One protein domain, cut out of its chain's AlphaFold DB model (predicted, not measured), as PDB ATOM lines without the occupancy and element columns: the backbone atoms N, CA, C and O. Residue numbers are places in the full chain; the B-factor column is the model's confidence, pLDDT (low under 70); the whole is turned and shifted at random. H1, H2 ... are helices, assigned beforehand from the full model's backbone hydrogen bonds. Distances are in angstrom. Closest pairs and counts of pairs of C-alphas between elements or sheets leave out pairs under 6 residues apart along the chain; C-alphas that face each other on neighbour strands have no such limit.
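Overview. This is residues 148 to 286 of the 353 residues of the protein "HMG box" of Fasciola hepatica (UniProt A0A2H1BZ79). What shape? H3 is a long bar; H1 and H2 pack at one end, H4 folds back at the other, and a long link, residues 245 to 269, leads to H5. What parts? It is all helix and extended, 139 residues with five named helices, radius of gyration of the C-alphas 22.7 A, spans 64 by 55 by 20 A.

Along the chain. Which residues? H1 is 149 to 164, H2 170 to 183, H3 186 to 220, 51.0 A, H4 226 to 244 and H5 270 to 286. Which anchors? C-alpha 149 is at (198.537, 169.127, 209.331), and C-alpha 286 is at (223.845, 192.547, 215.514).

Arrangement. What touches H3? H1, about perpendicular at 74 degrees, touches it with residues 149 to 153 alone, closest C-alphas 149 and 193, 4.7 A. H4 makes a hairpin with it, shallow tilt, 31 degrees. Which backbones? In H2, H3 and H5 every O i to N i+4 pair is within hydrogen-bond range.

Size, cuts and confidence. Any cut? The printed part has none. Low confidence? pLDDT is under 70 for residues 236 to 245, among others.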
ATOM      1  N   SER A 148     194.997 169.313 205.949       90.06
ATOM      2  CA  SER A 148     195.281 169.636 207.349       90.06
ATOM      3  C   SER A 148     196.620 169.018 207.768       90.06
ATOM      4  O   SER A 148     197.030 167.991 207.224       90.06
ATOM      5  N   ALA A 149     197.274 169.608 208.771       91.88
ATOM      6  CA  ALA A 149     198.537 169.127 209.331       91.88
ATOM      7  C   ALA A 149     198.482 167.633 209.713       91.88
ATOM      8  O   ALA A 149     199.363 166.867 209.329       91.88
ATOM      9  N   TYR A 150     197.396 167.198 210.367       93.31
ATOM     10  CA  TYR A 150     197.177 165.785 210.702       93.31
ATOM     11  C   TYR A 150     196.979 164.902 209.461       93.31
ATOM     12  O   TYR A 150     197.451 163.771 209.425       93.31
ATOM     13  N   ALA A 151     196.308 165.403 208.419       92.44
ATOM     14  CA  ALA A 151     196.098 164.643 207.185       92.44
ATOM     15  C   ALA A 151     197.406 164.438 206.402       92.44
ATOM     16  O   ALA A 151     197.584 163.396 205.773       92.44
ATOM     17  N   LEU A 152     198.325 165.408 206.468       92.12
ATOM     18  CA  LEU A 152     199.675 165.282 205.921       92.12
ATOM     19  C   LEU A 152     200.509 164.278 206.731       92.12
ATOM     20  O   LEU A 152     201.030 163.328 206.162       92.12
ATOM     21  N   PHE A 153     200.533 164.410 208.059       94.75
ATOM     22  CA  PHE A 153     201.185 163.440 208.946       94.75
ATOM     23  C   PHE A 153     200.657 162.007 208.754       94.75
ATOM     24  O   PHE A 153     201.424 161.049 208.705       94.75
ATOM     25  N   PHE A 154     199.343 161.844 208.575       94.12
ATOM     26  CA  PHE A 154     198.728 160.547 208.298       94.12
ATOM     27  C   PHE A 154     199.193 159.951 206.959       94.12
ATOM     28  O   PHE A 154     199.401 158.738 206.888       94.12
ATOM     29  N   LYS A 155     199.380 160.772 205.912       92.12
ATOM     30  CA  LYS A 155     199.970 160.321 204.637       92.12
ATOM     31  C   LYS A 155     201.410 159.829 204.826       92.12
ATOM     32  O   LYS A 155     201.741 158.793 204.259       92.12
ATOM     33  N   ASP A 156     202.211 160.527 205.630       93.25
ATOM     34  CA  ASP A 156     203.619 160.189 205.875       93.25
ATOM     35  C   ASP A 156     203.753 158.889 206.710       93.25
ATOM     36  O   ASP A 156     204.478 157.972 206.325       93.25
ATOM     37  N   MET A 157     202.992 158.750 207.805       92.19
ATOM     38  CA  MET A 157     203.119 157.621 208.750       92.19
ATOM     39  C   MET A 157     202.425 156.318 208.321       92.19
ATOM     40  O   MET A 157     202.834 155.225 208.726       92.19
ATOM     41  N   LEU A 158     201.341 156.395 207.538       91.56
ATOM     42  CA  LEU A 158     200.586 155.214 207.105       91.56
ATOM     43  C   LEU A 158     201.436 154.169 206.348       91.56
ATOM     44  O   LEU A 158     201.341 152.990 206.710       91.56
ATOM     45  N   PRO A 159     202.238 154.520 205.318       91.75
ATOM     46  CA  PRO A 159     203.065 153.544 204.612       91.75
ATOM     47  C   PRO A 159     204.152 152.949 205.511       91.75
ATOM     48  O   PRO A 159     204.378 151.740 205.449       91.75
ATOM     49  N   GLU A 160     204.765 153.745 206.390       89.31
ATOM     50  CA  GLU A 160     205.788 153.277 207.331       89.31
ATOM     51  C   GLU A 160     205.226 152.213 208.287       89.31
ATOM     52  O   GLU A 160     205.752 151.101 208.379       89.31
ATOM     53  N   LEU A 161     204.097 152.497 208.945       88.50
ATOM     54  CA  LEU A 161     203.469 151.548 209.866       88.50
ATOM     55  C   LEU A 161     202.911 150.309 209.156       88.50
ATOM     56  O   LEU A 161     202.966 149.214 209.721       88.50
ATOM     57  N   LYS A 162     202.407 150.454 207.924       88.50
ATOM     58  CA  LYS A 162     201.923 149.333 207.104       88.50
ATOM     59  C   LYS A 162     203.069 148.427 206.638       88.50
ATOM     60  O   LYS A 162     202.896 147.212 206.626       88.50
ATOM     61  N   SER A 163     204.226 149.000 206.300       87.94
ATOM     62  CA  SER A 163     205.442 148.261 205.935       87.94
ATOM     63  C   SER A 163     206.030 147.521 207.140       87.94
ATOM     64  O   SER A 163     206.266 146.316 207.085       87.94
ATOM     65  N   ASN A 164     206.163 148.212 208.277       85.25
ATOM     66  CA  ASN A 164     206.728 147.652 209.505       85.25
ATOM     67  C   ASN A 164     205.828 146.591 210.172       85.25
ATOM     68  O   ASN A 164     206.312 145.787 210.969       85.25
ATOM     69  N   ARG A 165     204.513 146.586 209.899       84.50
ATOM     70  CA  ARG A 165     203.539 145.660 210.513       84.50
ATOM     71  C   ARG A 165     202.492 145.163 209.495       84.50
ATOM     72  O   ARG A 165     201.313 145.487 209.634       84.50
ATOM     73  N   PRO A 166     202.860 144.317 208.514       79.12
ATOM     74  CA  PRO A 166     201.978 143.952 207.395       79.12
ATOM     75  C   PRO A 166     200.704 143.179 207.793       79.12
ATOM     76  O   PRO A 166     199.725 143.195 207.052       79.12
ATOM     77  N   ASN A 167     200.687 142.535 208.966       84.19
ATOM     78  CA  ASN A 167     199.555 141.735 209.462       84.19
ATOM     79  C   ASN A 167     198.618 142.492 210.427       84.19
ATOM     80  O   ASN A 167     197.715 141.890 211.010       84.19
ATOM     81  N   ILE A 168     198.834 143.790 210.652       85.81
ATOM     82  CA  ILE A 168     198.041 144.575 211.605       85.81
ATOM     83  C   ILE A 168     196.742 145.095 210.953       85.81
ATOM     84  O   ILE A 168     196.708 145.452 209.775       85.81
ATOM     85  N   ARG A 169     195.634 145.152 211.705       90.00
ATOM     86  CA  ARG A 169     194.342 145.632 211.170       90.00
ATOM     87  C   ARG A 169     194.376 147.152 210.988       90.00
ATOM     88  O   ARG A 169     194.866 147.859 211.859       90.00
ATOM     89  N   PHE A 170     193.758 147.668 209.922       89.62
ATOM     90  CA  PHE A 170     193.739 149.109 209.611       89.62
ATOM     91  C   PHE A 170     193.316 150.005 210.792       89.62
ATOM     92  O   PHE A 170     193.970 151.005 211.060       89.62
ATOM     93  N   GLY A 171     192.279 149.628 211.552       91.44
ATOM     94  CA  GLY A 171     191.841 150.397 212.730       91.44
ATOM     95  C   GLY A 171     192.877 150.471 213.864       91.44
ATOM     96  O   GLY A 171     192.886 151.439 214.618       91.44
ATOM     97  N   GLU A 172     193.775 149.490 213.952       93.06
ATOM     98  CA  GLU A 172     194.925 149.501 214.861       93.06
ATOM     99  C   GLU A 172     196.001 150.479 214.360       93.06
ATOM    100  O   GLU A 172     196.554 151.235 215.150       93.06
ATOM    101  N   ILE A 173     196.241 150.534 213.040       92.50
ATOM    102  CA  ILE A 173     197.156 151.515 212.428       92.50
ATOM    103  C   ILE A 173     196.657 152.937 212.681       92.50
ATOM    104  O   ILE A 173     197.429 153.778 213.123       92.50
ATOM    105  N   VAL A 174     195.365 153.202 212.458       93.81
ATOM    106  CA  VAL A 174     194.778 154.527 212.713       93.81
ATOM    107  C   VAL A 174     194.945 154.917 214.185       93.81
ATOM    108  O   VAL A 174     195.383 156.028 214.452       93.81
ATOM    109  N   ARG A 175     194.686 153.999 215.131       94.69
ATOM    110  CA  ARG A 175     194.950 154.207 216.569       94.69
ATOM    111  C   ARG A 175     196.409 154.577 216.850       94.69
ATOM    112  O   ARG A 175     196.643 155.507 217.615       94.69
ATOM    113  N   LEU A 176     197.365 153.874 216.239       93.56
ATOM    114  CA  LEU A 176     198.795 154.156 216.394       93.56
ATOM    115  C   LEU A 176     199.168 155.532 215.826       93.56
ATOM    116  O   LEU A 176     199.819 156.297 216.524       93.56
ATOM    117  N   ILE A 177     198.703 155.890 214.622       95.00
ATOM    118  CA  ILE A 177     198.962 157.215 214.023       95.00
ATOM    119  C   ILE A 177     198.351 158.331 214.876       95.00
ATOM    120  O   ILE A 177     199.005 159.340 215.120       95.00
ATOM    121  N   THR A 178     197.115 158.167 215.361       94.94
ATOM    122  CA  THR A 178     196.493 159.156 216.255       94.94
ATOM    123  C   THR A 178     197.292 159.303 217.551       94.94
ATOM    124  O   THR A 178     197.613 160.421 217.930       94.94
ATOM    125  N   SER A 179     197.697 158.193 218.178       94.31
ATOM    126  CA  SER A 179     198.527 158.223 219.389       94.31
ATOM    127  C   SER A 179     199.882 158.901 219.164       94.31
ATOM    128  O   SER A 179     200.327 159.640 220.034       94.31
ATOM    129  N   GLU A 180     200.528 158.658 218.021       94.00
ATOM    130  CA  GLU A 180     201.816 159.267 217.674       94.00
ATOM    131  C   GLU A 180     201.668 160.787 217.500       94.00
ATOM    132  O   GLU A 180     202.416 161.560 218.099       94.00
ATOM    133  N   TRP A 181     200.639 161.229 216.763       94.38
ATOM    134  CA  TRP A 181     200.296 162.648 216.607       94.38
ATOM    135  C   TRP A 181     200.031 163.334 217.954       94.38
ATOM    136  O   TRP A 181     200.550 164.427 218.214       94.38
ATOM    137  N   ASP A 182     199.271 162.673 218.828       94.00
ATOM    138  CA  ASP A 182     198.941 163.147 220.173       94.00
ATOM    139  C   ASP A 182     200.181 163.205 221.093       94.00
ATOM    140  O   ASP A 182     200.203 164.012 222.025       94.00
ATOM    141  N   SER A 183     201.252 162.459 220.786       94.81
ATOM    142  CA  SER A 183     202.563 162.559 221.452       94.81
ATOM    143  C   SER A 183     203.581 163.502 220.790       94.81
ATOM    144  O   SER A 183     204.592 163.818 221.418       94.81
ATOM    145  N   LEU A 184     203.348 163.984 219.560       93.94
ATOM    146  CA  LEU A 184     204.287 164.898 218.893       93.94
ATOM    147  C   LEU A 184     204.471 166.213 219.675       93.94
ATOM    148  O   LEU A 184     203.479 166.816 220.098       93.94
ATOM    149  N   PRO A 185     205.709 166.738 219.784       93.19
ATOM    150  CA  PRO A 185     205.951 168.026 220.419       93.19
ATOM    151  C   PRO A 185     205.312 169.178 219.616       93.19
ATOM    152  O   PRO A 185     205.229 169.093 218.382       93.19
ATOM    153  N   PRO A 186     204.930 170.299 220.264       90.38
ATOM    154  CA  PRO A 186     204.264 171.426 219.597       90.38
ATOM    155  C   PRO A 186     205.022 171.967 218.377       90.38
ATOM    156  O   PRO A 186     204.413 172.288 217.358       90.38
ATOM    157  N   LEU A 187     206.361 171.991 218.436       92.31
ATOM    158  CA  LEU A 187     207.218 172.410 217.321       92.31
ATOM    159  C   LEU A 187     207.061 171.513 216.082       92.31
ATOM    160  O   LEU A 187     206.950 172.031 214.973       92.31
ATOM    161  N   ALA A 188     206.977 170.189 216.255       91.12
ATOM    162  CA  ALA A 188     206.768 169.260 215.144       91.12
ATOM    163  C   ALA A 188     205.363 169.420 214.542       91.12
ATOM    164  O   ALA A 188     205.212 169.474 213.321       91.12
ATOM    165  N   ARG A 189     204.326 169.593 215.377       91.69
ATOM    166  CA  ARG A 189     202.969 169.904 214.887       91.69
ATOM    167  C   ARG A 189     202.932 171.223 214.105       91.69
ATOM    168  O   ARG A 189     202.284 171.286 213.061       91.69
ATOM    169  N   LYS A 190     203.655 172.257 214.562       90.88
ATOM    170  CA  LYS A 190     203.802 173.547 213.861       90.88
ATOM    171  C   LYS A 190     204.516 173.385 212.514       90.88
ATOM    172  O   LYS A 190     204.090 173.995 211.535       90.88
ATOM    173  N   GLU A 191     205.522 172.513 212.425       92.44
ATOM    174  CA  GLU A 191     206.154 172.165 211.146       92.44
ATOM    175  C   GLU A 191     205.160 171.497 210.183       92.44
ATOM    176  O   GLU A 191     205.068 171.908 209.029       92.44
ATOM    177  N   TYR A 192     204.337 170.547 210.648       93.81
ATOM    178  CA  TYR A 192     203.278 169.951 209.820       93.81
ATOM    179  C   TYR A 192     202.193 170.963 209.403       93.81
ATOM    180  O   TYR A 192     201.729 170.894 208.261       93.81
ATOM    181  N   LYS A 193     201.825 171.937 210.259       90.50
ATOM    182  CA  LYS A 193     200.952 173.073 209.878       90.50
ATOM    183  C   LYS A 193     201.586 173.870 208.718       90.50
ATOM    184  O   LYS A 193     200.934 174.084 207.694       90.50
ATOM    185  N   LEU A 194     202.870 174.234 208.821       90.44
ATOM    186  CA  LEU A 194     203.599 174.986 207.786       90.44
ATOM    187  C   LEU A 194     203.783 174.188 206.479       90.44
ATOM    188  O   LEU A 194     203.548 174.713 205.389       90.44
ATOM    189  N   ARG A 195     204.159 172.907 206.579       90.00
ATOM    190  CA  ARG A 195     204.344 171.994 205.440       90.00
ATOM    191  C   ARG A 195     203.022 171.766 204.699       90.00
ATOM    192  O   ARG A 195     202.998 171.820 203.471       90.00
ATOM    193  N   GLY A 196     201.914 171.606 205.430       87.25
ATOM    194  CA  GLY A 196     200.562 171.538 204.868       87.25
ATOM    195  C   GLY A 196     200.187 172.807 204.103       87.25
ATOM    196  O   GLY A 196     199.786 172.725 202.942       87.25
ATOM    197  N   ALA A 197     200.403 173.986 204.696       83.62
ATOM    198  CA  ALA A 197     200.169 175.266 204.027       83.62
ATOM    199  C   ALA A 197     200.987 175.409 202.727       83.62
ATOM    200  O   ALA A 197     200.438 175.806 201.700       83.62
ATOM    201  N   TYR A 198     202.268 175.021 202.732       83.44
ATOM    202  CA  TYR A 198     203.114 175.027 201.534       83.44
ATOM    203  C   TYR A 198     202.586 174.102 200.423       83.44
ATOM    204  O   TYR A 198     202.447 174.540 199.279       83.44
ATOM    205  N   VAL A 199     202.234 172.851 200.747       81.75
ATOM    206  CA  VAL A 199     201.676 171.891 199.772       81.75
ATOM    207  C   VAL A 199     200.359 172.406 199.182       81.75
ATOM    208  O   VAL A 199     200.171 172.371 197.965       81.75
ATOM    209  N   ASN A 200     199.480 172.956 200.023       83.12
ATOM    210  CA  ASN A 200     198.204 173.530 199.594       83.12
ATOM    211  C   ASN A 200     198.412 174.736 198.665       83.12
ATOM    212  O   ASN A 200     197.804 174.800 197.597       83.12
ATOM    213  N   ASN A 201     199.323 175.649 199.017       79.38
ATOM    214  CA  ASN A 201     199.671 176.799 198.181       79.38
ATOM    215  C   ASN A 201     200.256 176.362 196.829       79.38
ATOM    216  O   ASN A 201     199.838 176.879 195.795       79.38
ATOM    217  N   LYS A 202     201.155 175.367 196.798       77.06
ATOM    218  CA  LYS A 202     201.705 174.816 195.547       77.06
ATOM    219  C   LYS A 202     200.609 174.221 194.646       77.06
ATOM    220  O   LYS A 202     200.616 174.450 193.433       77.06
ATOM    221  N   ASN A 203     199.647 173.495 195.220       75.69
ATOM    222  CA  ASN A 203     198.503 172.958 194.475       75.69
ATOM    223  C   ASN A 203     197.639 174.095 193.895       75.69
ATOM    224  O   ASN A 203     197.361 174.118 192.696       75.69
ATOM    225  N   ILE A 204     197.318 175.114 194.703       76.44
ATOM    226  CA  ILE A 204     196.582 176.306 194.251       76.44
ATOM    227  C   ILE A 204     197.320 177.013 193.104       76.44
ATOM    228  O   ILE A 204     196.701 177.284 192.076       76.44
ATOM    229  N   HIS A 205     198.626 177.265 193.235       68.38
ATOM    230  CA  HIS A 205     199.429 177.918 192.196       68.38
ATOM    231  C   HIS A 205     199.408 177.145 190.873       68.38
ATOM    232  O   HIS A 205     199.088 177.729 189.841       68.38
ATOM    233  N   THR A 206     199.649 175.833 190.897       70.69
ATOM    234  CA  THR A 206     199.621 175.007 189.674       70.69
ATOM    235  C   THR A 206     198.214 174.898 189.064       70.69
ATOM    236  O   THR A 206     198.062 174.897 187.844       70.69
ATOM    237  N   VAL A 207     197.144 174.899 189.874       69.25
ATOM    238  CA  VAL A 207     195.756 174.998 189.373       69.25
ATOM    239  C   VAL A 207     195.471 176.355 188.718       69.25
ATOM    240  O   VAL A 207     194.730 176.410 187.732       69.25
ATOM    241  N   LEU A 208     196.007 177.452 189.260       69.19
ATOM    242  CA  LEU A 208     195.858 178.793 188.689       69.19
ATOM    243  C   LEU A 208     196.636 178.929 187.379       69.19
ATOM    244  O   LEU A 208     196.059 179.369 186.389       69.19
ATOM    245  N   GLU A 209     197.890 178.479 187.347       68.88
ATOM    246  CA  GLU A 209     198.724 178.439 186.145       68.88
ATOM    247  C   GLU A 209     198.025 177.662 185.023       68.88
ATOM    248  O   GLU A 209     197.762 178.226 183.961       68.88
ATOM    249  N   TYR A 210     197.572 176.434 185.295       69.50
ATOM    250  CA  TYR A 210     196.793 175.629 184.349       69.50
ATOM    251  C   TYR A 210     195.566 176.371 183.789       69.50
ATOM    252  O   TYR A 210     195.328 176.388 182.577       69.50
ATOM    253  N   LYS A 211     194.774 177.015 184.660       72.38
ATOM    254  CA  LYS A 211     193.600 177.801 184.244       72.38
ATOM    255  C   LYS A 211     194.003 178.971 183.348       72.38
ATOM    256  O   LYS A 211     193.364 179.174 182.320       72.38
ATOM    257  N   THR A 212     195.066 179.695 183.687       71.12
ATOM    258  CA  THR A 212     195.602 180.797 182.878       71.12
ATOM    259  C   THR A 212     196.098 180.307 181.515       71.12
ATOM    260  O   THR A 212     195.804 180.944 180.503       71.12
ATOM    261  N   ARG A 213     196.767 179.148 181.443       71.62
ATOM    262  CA  ARG A 213     197.191 178.520 180.177       71.62
ATOM    263  C   ARG A 213     195.989 178.138 179.301       71.62
ATOM    264  O   ARG A 213     195.984 178.440 178.109       71.62
ATOM    265  N   LEU A 214     194.926 177.579 179.889       71.31
ATOM    266  CA  LEU A 214     193.673 177.320 179.168       71.31
ATOM    267  C   LEU A 214     193.000 178.602 178.657       71.31
ATOM    268  O   LEU A 214     192.571 178.644 177.508       71.31
ATOM    269  N   ILE A 215     192.895 179.643 179.487       73.19
ATOM    270  CA  ILE A 215     192.265 180.913 179.090       73.19
ATOM    271  C   ILE A 215     193.065 181.569 177.952       73.19
ATOM    272  O   ILE A 215     192.463 182.048 176.993       73.19
ATOM    273  N   ASN A 216     194.400 181.496 177.990       71.25
ATOM    274  CA  ASN A 216     195.282 181.934 176.904       71.25
ATOM    275  C   ASN A 216     195.069 181.160 175.593       71.25
ATOM    276  O   ASN A 216     195.049 181.770 174.522       71.25
ATOM    277  N   LEU A 217     194.871 179.838 175.653       71.38
ATOM    278  CA  LEU A 217     194.514 179.037 174.476       71.38
ATOM    279  C   LEU A 217     193.170 179.472 173.876       71.38
ATOM    280  O   LEU A 217     193.058 179.626 172.659       71.38
ATOM    281  N   PHE A 218     192.166 179.742 174.716       70.25
ATOM    282  CA  PHE A 218     190.876 180.245 174.244       70.25
ATOM    283  C   PHE A 218     190.987 181.643 173.618       70.25
ATOM    284  O   PHE A 218     190.502 181.850 172.503       70.25
ATOM    285  N   ALA A 219     191.676 182.571 174.287       67.88
ATOM    286  CA  ALA A 219     191.847 183.956 173.848       67.88
ATOM    287  C   ALA A 219     192.652 184.102 172.543       67.88
ATOM    288  O   ALA A 219     192.460 185.069 171.811       67.88
ATOM    289  N   ASN A 220     193.539 183.162 172.209       65.56
ATOM    290  CA  ASN A 220     194.345 183.250 170.985       65.56
ATOM    291  C   ASN A 220     193.702 182.621 169.741       65.56
ATOM    292  O   ASN A 220     194.210 182.804 168.634       65.56
ATOM    293  N   SER A 221     192.569 181.934 169.884       66.25
ATOM    294  CA  SER A 221     191.908 181.297 168.746       66.25
ATOM    295  C   SER A 221     191.143 182.293 167.859       66.25
ATOM    296  O   SER A 221     190.480 183.214 168.336       66.25
ATOM    297  N   ARG A 222     191.179 182.069 166.540       59.84
ATOM    298  CA  ARG A 222     190.527 182.918 165.518       59.84
ATOM    299  C   ARG A 222     188.989 182.822 165.472       59.84
ATOM    300  O   ARG A 222     188.387 183.331 164.537       59.84
ATOM    301  N   SER A 223     188.358 182.129 166.423       58.69
ATOM    302  CA  SER A 223     186.933 181.755 166.364       58.69
ATOM    303  C   SER A 223     186.032 182.500 167.359       58.69
ATOM    304  O   SER A 223     184.832 182.224 167.394       58.69
ATOM    305  N   LEU A 224     186.577 183.396 168.186       61.41
ATOM    306  CA  LEU A 224     185.790 184.232 169.098       61.41
ATOM    307  C   LEU A 224     185.677 185.656 168.554       61.41
ATOM    308  O   LEU A 224     186.572 186.131 167.861       61.41
ATOM    309  N   SER A 225     184.580 186.337 168.894       68.44
ATOM    310  CA  SER A 225     184.396 187.751 168.570       68.44
ATOM    311  C   SER A 225     185.472 188.611 169.235       68.44
ATOM    312  O   SER A 225     185.861 188.357 170.378       68.44
ATOM    313  N   ASP A 226     185.919 189.657 168.537       68.75
ATOM    314  CA  ASP A 226     187.010 190.523 169.002       68.75
ATOM    315  C   ASP A 226     186.722 191.168 170.367       68.75
ATOM    316  O   ASP A 226     187.628 191.307 171.183       68.75
ATOM    317  N   ASP A 227     185.455 191.468 170.671       70.50
ATOM    318  CA  ASP A 227     185.025 191.973 171.982       70.50
ATOM    319  C   ASP A 227     185.253 190.951 173.115       70.50
ATOM    320  O   ASP A 227     185.840 191.265 174.152       70.50
ATOM    321  N   TYR A 228     184.875 189.685 172.910       69.81
ATOM    322  CA  TYR A 228     185.102 188.638 173.910       69.81
ATOM    323  C   TYR A 228     186.592 188.283 174.023       69.81
ATOM    324  O   TYR A 228     187.093 188.040 175.122       69.81
ATOM    325  N   ARG A 229     187.317 188.309 172.900       71.19
ATOM    326  CA  ARG A 229     188.771 188.131 172.849       71.19
ATOM    327  C   ARG A 229     189.500 189.227 173.627       71.19
ATOM    328  O   ARG A 229     190.344 188.909 174.459       71.19
ATOM    329  N   SER A 230     189.121 190.486 173.416       71.88
ATOM    330  CA  SER A 230     189.632 191.648 174.148       71.88
ATOM    331  C   SER A 230     189.396 191.494 175.652       71.88
ATOM    332  O   SER A 230     190.343 191.544 176.433       71.88
ATOM    333  N   ARG A 231     188.164 191.160 176.062       74.38
ATOM    334  CA  ARG A 231     187.812 190.935 177.473       74.38
ATOM    335  C   ARG A 231     188.600 189.791 178.119       74.38
ATOM    336  O   ARG A 231     189.014 189.934 179.267       74.38
ATOM    337  N   LEU A 232     188.830 188.677 177.415       70.81
ATOM    338  CA  LEU A 232     189.691 187.601 177.924       70.81
ATOM    339  C   LEU A 232     191.151 188.050 178.053       70.81
ATOM    340  O   LEU A 232     191.746 187.820 179.102       70.81
ATOM    341  N   SER A 233     191.713 188.715 177.040       71.75
ATOM    342  CA  SER A 233     193.080 189.249 177.098       71.75
ATOM    343  C   SER A 233     193.261 190.264 178.230       71.75
ATOM    344  O   SER A 233     194.280 190.223 178.908       71.75
ATOM    345  N   SER A 234     192.270 191.119 178.507       71.38
ATOM    346  CA  SER A 234     192.309 192.028 179.662       71.38
ATOM    347  C   SER A 234     192.338 191.277 180.997       71.38
ATOM    348  O   SER A 234     193.096 191.647 181.888       71.38
ATOM    349  N   VAL A 235     191.554 190.201 181.143       70.44
ATOM    350  CA  VAL A 235     191.568 189.355 182.354       70.44
ATOM    351  C   VAL A 235     192.894 188.600 182.500       70.44
ATOM    352  O   VAL A 235     193.399 188.477 183.611       70.44
ATOM    353  N   ILE A 236     193.478 188.123 181.396       68.38
ATOM    354  CA  ILE A 236     194.811 187.502 181.383       68.38
ATOM    355  C   ILE A 236     195.874 188.503 181.856       68.38
ATOM    356  O   ILE A 236     196.637 188.185 182.767       68.38
ATOM    357  N   LEU A 237     195.887 189.710 181.280       65.19
ATOM    358  CA  LEU A 237     196.893 190.734 181.566       65.19
ATOM    359  C   LEU A 237     196.869 191.138 183.047       65.19
ATOM    360  O   LEU A 237     197.898 191.064 183.706       65.19
ATOM    361  N   LEU A 238     195.681 191.408 183.605       63.78
ATOM    362  CA  LEU A 238     195.504 191.721 185.031       63.78
ATOM    363  C   LEU A 238     195.995 190.600 185.967       63.78
ATOM    364  O   LEU A 238     196.477 190.875 187.067       63.78
ATOM    365  N   CYS A 239     195.887 189.335 185.550       56.34
ATOM    366  CA  CYS A 239     196.415 188.205 186.312       56.34
ATOM    367  C   CYS A 239     197.951 188.118 186.241       56.34
ATOM    368  O   CYS A 239     198.579 187.832 187.262       56.34
ATOM    369  N   GLN A 240     198.562 188.371 185.079       58.19
ATOM    370  CA  GLN A 240     200.021 188.311 184.891       58.19
ATOM    371  C   GLN A 240     200.756 189.532 185.463       58.19
ATOM    372  O   GLN A 240     201.754 189.358 186.161       58.19
ATOM    373  N   ASP A 241     200.192 190.735 185.321       49.44
ATOM    374  CA  ASP A 241     200.680 191.965 185.961       49.44
ATOM    375  C   ASP A 241     200.892 191.785 187.477       49.44
ATOM    376  O   ASP A 241     201.874 192.265 188.040       49.44
ATOM    377  N   SER A 242     200.029 191.013 188.150       56.00
ATOM    378  CA  SER A 242     200.134 190.743 189.595       56.00
ATOM    379  C   SER A 242     201.362 189.913 190.024       56.00
ATOM    380  O   SER A 242     201.651 189.803 191.225       56.00
ATOM    381  N   VAL A 243     202.078 189.325 189.059       53.09
ATOM    382  CA  VAL A 243     203.318 188.556 189.239       53.09
ATOM    383  C   VAL A 243     204.510 189.346 188.699       53.09
ATOM    384  O   VAL A 243     205.492 189.509 189.422       53.09
ATOM    385  N   ASP A 244     204.399 189.900 187.488       53.94
ATOM    386  CA  ASP A 244     205.499 190.593 186.803       53.94
ATOM    387  C   ASP A 244     205.800 191.995 187.379       53.94
ATOM    388  O   ASP A 244     206.930 192.476 187.282       53.94
ATOM    389  N   GLN A 245     204.837 192.641 188.055       60.25
ATOM    390  CA  GLN A 245     205.050 193.926 188.746       60.25
ATOM    391  C   GLN A 245     205.665 193.784 190.152       60.25
ATOM    392  O   GLN A 245     205.916 194.787 190.825       60.25
ATOM    393  N   ARG A 246     205.920 192.560 190.637       71.50
ATOM    394  CA  ARG A 246     206.560 192.362 191.945       71.50
ATOM    395  C   ARG A 246     208.041 192.712 191.849       71.50
ATOM    396  O   ARG A 246     208.772 192.134 191.052       71.50
ATOM    397  N   GLN A 247     208.499 193.641 192.682       86.94
ATOM    398  CA  GLN A 247     209.924 193.945 192.820       86.94
ATOM    399  C   GLN A 247     210.630 192.849 193.630       86.94
ATOM    400  O   GLN A 247     210.021 192.208 194.490       86.94
ATOM    401  N   CYS A 248     211.914 192.625 193.347       91.06
ATOM    402  CA  CYS A 248     212.750 191.682 194.084       91.06
ATOM    403  C   CYS A 248     212.741 191.982 195.595       91.06
ATOM    404  O   CYS A 248     212.974 193.113 196.009       91.06
ATOM    405  N   CYS A 249     212.547 190.966 196.439       88.81
ATOM    406  CA  CYS A 249     212.546 191.127 197.897       88.81
ATOM    407  C   CYS A 249     213.925 191.456 198.504       88.81
ATOM    408  O   CYS A 249     214.014 191.676 199.710       88.81
ATOM    409  N   ASN A 250     214.999 191.486 197.708       89.50
ATOM    410  CA  ASN A 250     216.294 191.993 198.153       89.50
ATOM    411  C   ASN A 250     216.270 193.538 198.147       89.50
ATOM    412  O   ASN A 250     216.186 194.114 197.063       89.50
ATOM    413  N   PRO A 251     216.397 194.228 199.298       86.44
ATOM    414  CA  PRO A 251     216.225 195.683 199.378       86.44
ATOM    415  C   PRO A 251     217.279 196.503 198.616       86.44
ATOM    416  O   PRO A 251     217.070 197.695 198.404       86.44
ATOM    417  N   SER A 252     218.398 195.905 198.190       88.06
ATOM    418  CA  SER A 252     219.376 196.551 197.298       88.06
ATOM    419  C   SER A 252     219.086 196.350 195.802       88.06
ATOM    420  O   SER A 252     219.866 196.803 194.965       88.06
ATOM    421  N   CYS A 253     217.987 195.679 195.439       90.75
ATOM    422  CA  CYS A 253     217.676 195.284 194.068       90.75
ATOM    423  C   CYS A 253     216.315 195.818 193.599       90.75
ATOM    424  O   CYS A 253     215.272 195.436 194.116       90.75
ATOM    425  N   ALA A 254     216.324 196.641 192.547       88.88
ATOM    426  CA  ALA A 254     215.114 197.185 191.920       88.88
ATOM    427  C   ALA A 254     214.594 196.351 190.727       88.88
ATOM    428  O   ALA A 254     213.655 196.762 190.050       88.88
ATOM    429  N   ASN A 255     215.208 195.198 190.434       89.88
ATOM    430  CA  ASN A 255     214.784 194.351 189.317       89.88
ATOM    431  C   ASN A 255     213.406 193.717 189.588       89.88
ATOM    432  O   ASN A 255     213.113 193.369 190.739       89.88
ATOM    433  N   PRO A 256     212.588 193.483 188.544       87.06
ATOM    434  CA  PRO A 256     211.377 192.685 188.681       87.06
ATOM    435  C   PRO A 256     211.720 191.254 189.110       87.06
ATOM    436  O   PRO A 256     212.784 190.708 188.789       87.06
ATOM    437  N   VAL A 257     210.799 190.643 189.846       87.62
ATOM    438  CA  VAL A 257     210.807 189.221 190.184       87.62
ATOM    439  C   VAL A 257     210.952 188.384 188.917       87.62
ATOM    440  O   VAL A 257     210.356 188.671 187.883       87.62
ATOM    441  N   ARG A 258     211.715 187.292 189.019       82.44
ATOM    442  CA  ARG A 258     211.720 186.236 188.008       82.44
ATOM    443  C   ARG A 258     210.948 185.042 188.552       82.44
ATOM    444  O   ARG A 258     211.177 184.629 189.690       82.44
ATOM    445  N   ALA A 259     210.067 184.474 187.734       73.44
ATOM    446  CA  ALA A 259     209.392 183.224 188.057       73.44
ATOM    447  C   ALA A 259     210.423 182.088 188.212       73.44
ATOM    448  O   ALA A 259     211.043 181.657 187.241       73.44
ATOM    449  N   ASP A 260     210.621 181.627 189.448       75.62
ATOM    450  CA  ASP A 260     211.447 180.467 189.791       75.62
ATOM    451  C   ASP A 260     210.799 179.733 190.985       75.62
ATOM    452  O   ASP A 260     210.554 180.364 192.026       75.62
ATOM    453  N   PRO A 261     210.513 178.420 190.874       73.56
ATOM    454  CA  PRO A 261     209.874 177.657 191.946       73.56
ATOM    455  C   PRO A 261     210.690 177.570 193.241       73.56
ATOM    456  O   PRO A 261     210.117 177.332 194.300       73.56
ATOM    457  N   ARG A 262     212.018 177.750 193.191       77.25
ATOM    458  CA  ARG A 262     212.911 177.538 194.349       77.25
ATOM    459  C   ARG A 262     212.777 178.605 195.433       77.25
ATOM    460  O   ARG A 262     213.178 178.370 196.568       77.25
ATOM    461  N   TRP A 263     212.243 179.771 195.082       80.31
ATOM    462  CA  TRP A 263     212.053 180.904 195.990       80.31
ATOM    463  C   TRP A 263     210.713 181.613 195.753       80.31
ATOM    464  O   TRP A 263     210.608 182.829 195.907       80.31
ATOM    465  N   ASN A 264     209.684 180.843 195.373       76.25
ATOM    466  CA  ASN A 264     208.280 181.266 195.279       76.25
ATOM    467  C   ASN A 264     208.037 182.561 194.473       76.25
ATOM    468  O   ASN A 264     207.116 183.311 194.791       76.25
ATOM    469  N   GLY A 265     208.878 182.871 193.476       78.88
ATOM    470  CA  GLY A 265     208.797 184.150 192.763       78.88
ATOM    471  C   GLY A 265     208.959 185.380 193.673       78.88
ATOM    472  O   GLY A 265     208.192 186.330 193.569       78.88
ATOM    473  N   GLN A 266     209.929 185.369 194.594       86.31
ATOM    474  CA  GLN A 266     210.263 186.530 195.439       86.31
ATOM    475  C   GLN A 266     211.553 187.261 195.023       86.31
ATOM    476  O   GLN A 266     211.805 188.375 195.470       86.31
ATOM    477  N   TYR A 267     212.380 186.665 194.158       89.88
ATOM    478  CA  TYR A 267     213.698 187.203 193.801       89.88
ATOM    479  C   TYR A 267     213.946 187.131 192.294       89.88
ATOM    480  O   TYR A 267     213.490 186.209 191.617       89.88
ATOM    481  N   CYS A 268     214.711 188.086 191.765       91.12
ATOM    482  CA  CYS A 268     215.110 188.114 190.355       91.12
ATOM    483  C   CYS A 268     216.234 187.113 190.015       91.12
ATOM    484  O   CYS A 268     216.393 186.731 188.854       91.12
ATOM    485  N   SER A 269     217.037 186.707 191.007       92.12
ATOM    486  CA  SER A 269     218.199 185.825 190.844       92.12
ATOM    487  C   SER A 269     218.571 185.112 192.152       92.12
ATOM    488  O   SER A 269     218.274 185.595 193.245       92.12
ATOM    489  N   ALA A 270     219.300 183.995 192.040       92.06
ATOM    490  CA  ALA A 270     219.861 183.270 193.189       92.06
ATOM    491  C   ALA A 270     220.917 184.082 193.973       92.06
ATOM    492  O   ALA A 270     221.181 183.797 195.139       92.06
ATOM    493  N   GLU A 271     221.516 185.091 193.340       94.19
ATOM    494  CA  GLU A 271     222.424 186.048 193.978       94.19
ATOM    495  C   GLU A 271     221.658 186.953 194.949       94.19
ATOM    496  O   GLU A 271     221.976 186.977 196.132       94.19
ATOM    497  N   CYS A 272     220.539 187.544 194.514       94.19
ATOM    498  CA  CYS A 272     219.674 188.336 195.393       94.19
ATOM    499  C   CYS A 272     219.071 187.533 196.559       94.19
ATOM    500  O   CYS A 272     218.854 188.102 197.627       94.19
ATOM    501  N   VAL A 273     218.831 186.225 196.389       93.88
ATOM    502  CA  VAL A 273     218.469 185.333 197.510       93.88
ATOM    503  C   VAL A 273     219.611 185.279 198.531       93.88
ATOM    504  O   VAL A 273     219.386 185.478 199.723       93.88
ATOM    505  N   ARG A 274     220.845 185.034 198.071       94.50
ATOM    506  CA  ARG A 274     222.033 184.929 198.930       94.50
ATOM    507  C   ARG A 274     222.318 186.239 199.665       94.50
ATOM    508  O   ARG A 274     222.554 186.211 200.870       94.50
ATOM    509  N   ASP A 275     222.259 187.364 198.963       93.69
ATOM    510  CA  ASP A 275     222.540 188.687 199.525       93.69
ATOM    511  C   ASP A 275     221.507 189.082 200.579       93.69
ATOM    512  O   ASP A 275     221.874 189.544 201.661       93.69
ATOM    513  N   HIS A 276     220.221 188.819 200.323       93.38
ATOM    514  CA  HIS A 276     219.178 189.062 201.313       93.38
ATOM    515  C   HIS A 276     219.334 188.151 202.540       93.38
ATOM    516  O   HIS A 276     219.262 188.639 203.669       93.38
ATOM    517  N   CYS A 277     219.643 186.861 202.354       93.00
ATOM    518  CA  CYS A 277     219.960 185.955 203.462       93.00
ATOM    519  C   CYS A 277     221.155 186.458 204.294       93.00
ATOM    520  O   CYS A 277     221.073 186.482 205.522       93.00
ATOM    521  N   ASN A 278     222.231 186.923 203.648       93.38
ATOM    522  CA  ASN A 278     223.399 187.498 204.320       93.38
ATOM    523  C   ASN A 278     223.049 188.778 205.098       93.38
ATOM    524  O   ASN A 278     223.522 188.962 206.221       93.38
ATOM    525  N   LEU A 279     222.204 189.649 204.538       92.06
ATOM    526  CA  LEU A 279     221.740 190.876 205.186       92.06
ATOM    527  C   LEU A 279     220.880 190.578 206.425       92.06
ATOM    528  O   LEU A 279     221.133 191.131 207.497       92.06
ATOM    529  N   VAL A 280     219.901 189.676 206.301       90.12
ATOM    530  CA  VAL A 280     219.036 189.240 207.413       90.12
ATOM    531  C   VAL A 280     219.866 188.584 208.514       90.12
ATOM    532  O   VAL A 280     219.715 188.934 209.685       90.12
ATOM    533  N   PHE A 281     220.795 187.696 208.150       93.25
ATOM    534  CA  PHE A 281     221.699 187.042 209.094       93.25
ATOM    535  C   PHE A 281     222.619 188.046 209.806       93.25
ATOM    536  O   PHE A 281     222.760 187.993 211.026       93.25
ATOM    537  N   SER A 282     223.176 189.020 209.083       90.75
ATOM    538  CA  SER A 282     224.019 190.073 209.668       90.75
ATOM    539  C   SER A 282     223.231 190.962 210.634       90.75
ATOM    540  O   SER A 282     223.698 191.242 211.738       90.75
ATOM    541  N   LYS A 283     222.002 191.354 210.272       89.62
ATOM    542  CA  LYS A 283     221.093 192.110 211.148       89.62
ATOM    543  C   LYS A 283     220.739 191.316 212.413       89.62
ATOM    544  O   LYS A 283     220.736 191.878 213.505       89.62
ATOM    545  N   TRP A 284     220.499 190.013 212.278       89.75
ATOM    546  CA  TRP A 284     220.235 189.107 213.396       89.75
ATOM    547  C   TRP A 284     221.449 188.939 214.325       89.75
ATOM    548  O   TRP A 284     221.285 188.983 215.541       89.75
ATOM    549  N   LEU A 285     222.669 188.834 213.783       88.75
ATOM    550  CA  LEU A 285     223.902 188.804 214.582       88.75
ATOM    551  C   LEU A 285     224.107 190.095 215.388       88.75
ATOM    552  O   LEU A 285     224.521 190.035 216.544       88.75
ATOM    553  N   ILE A 286     223.797 191.258 214.805       84.31
ATOM    554  CA  ILE A 286     223.845 192.547 215.514       84.31
ATOM    555  C   ILE A 286     222.811 192.568 216.650       84.31
ATOM    556  O   ILE A 286     223.154 192.933 217.772       84.31
TER     557      ILE A 286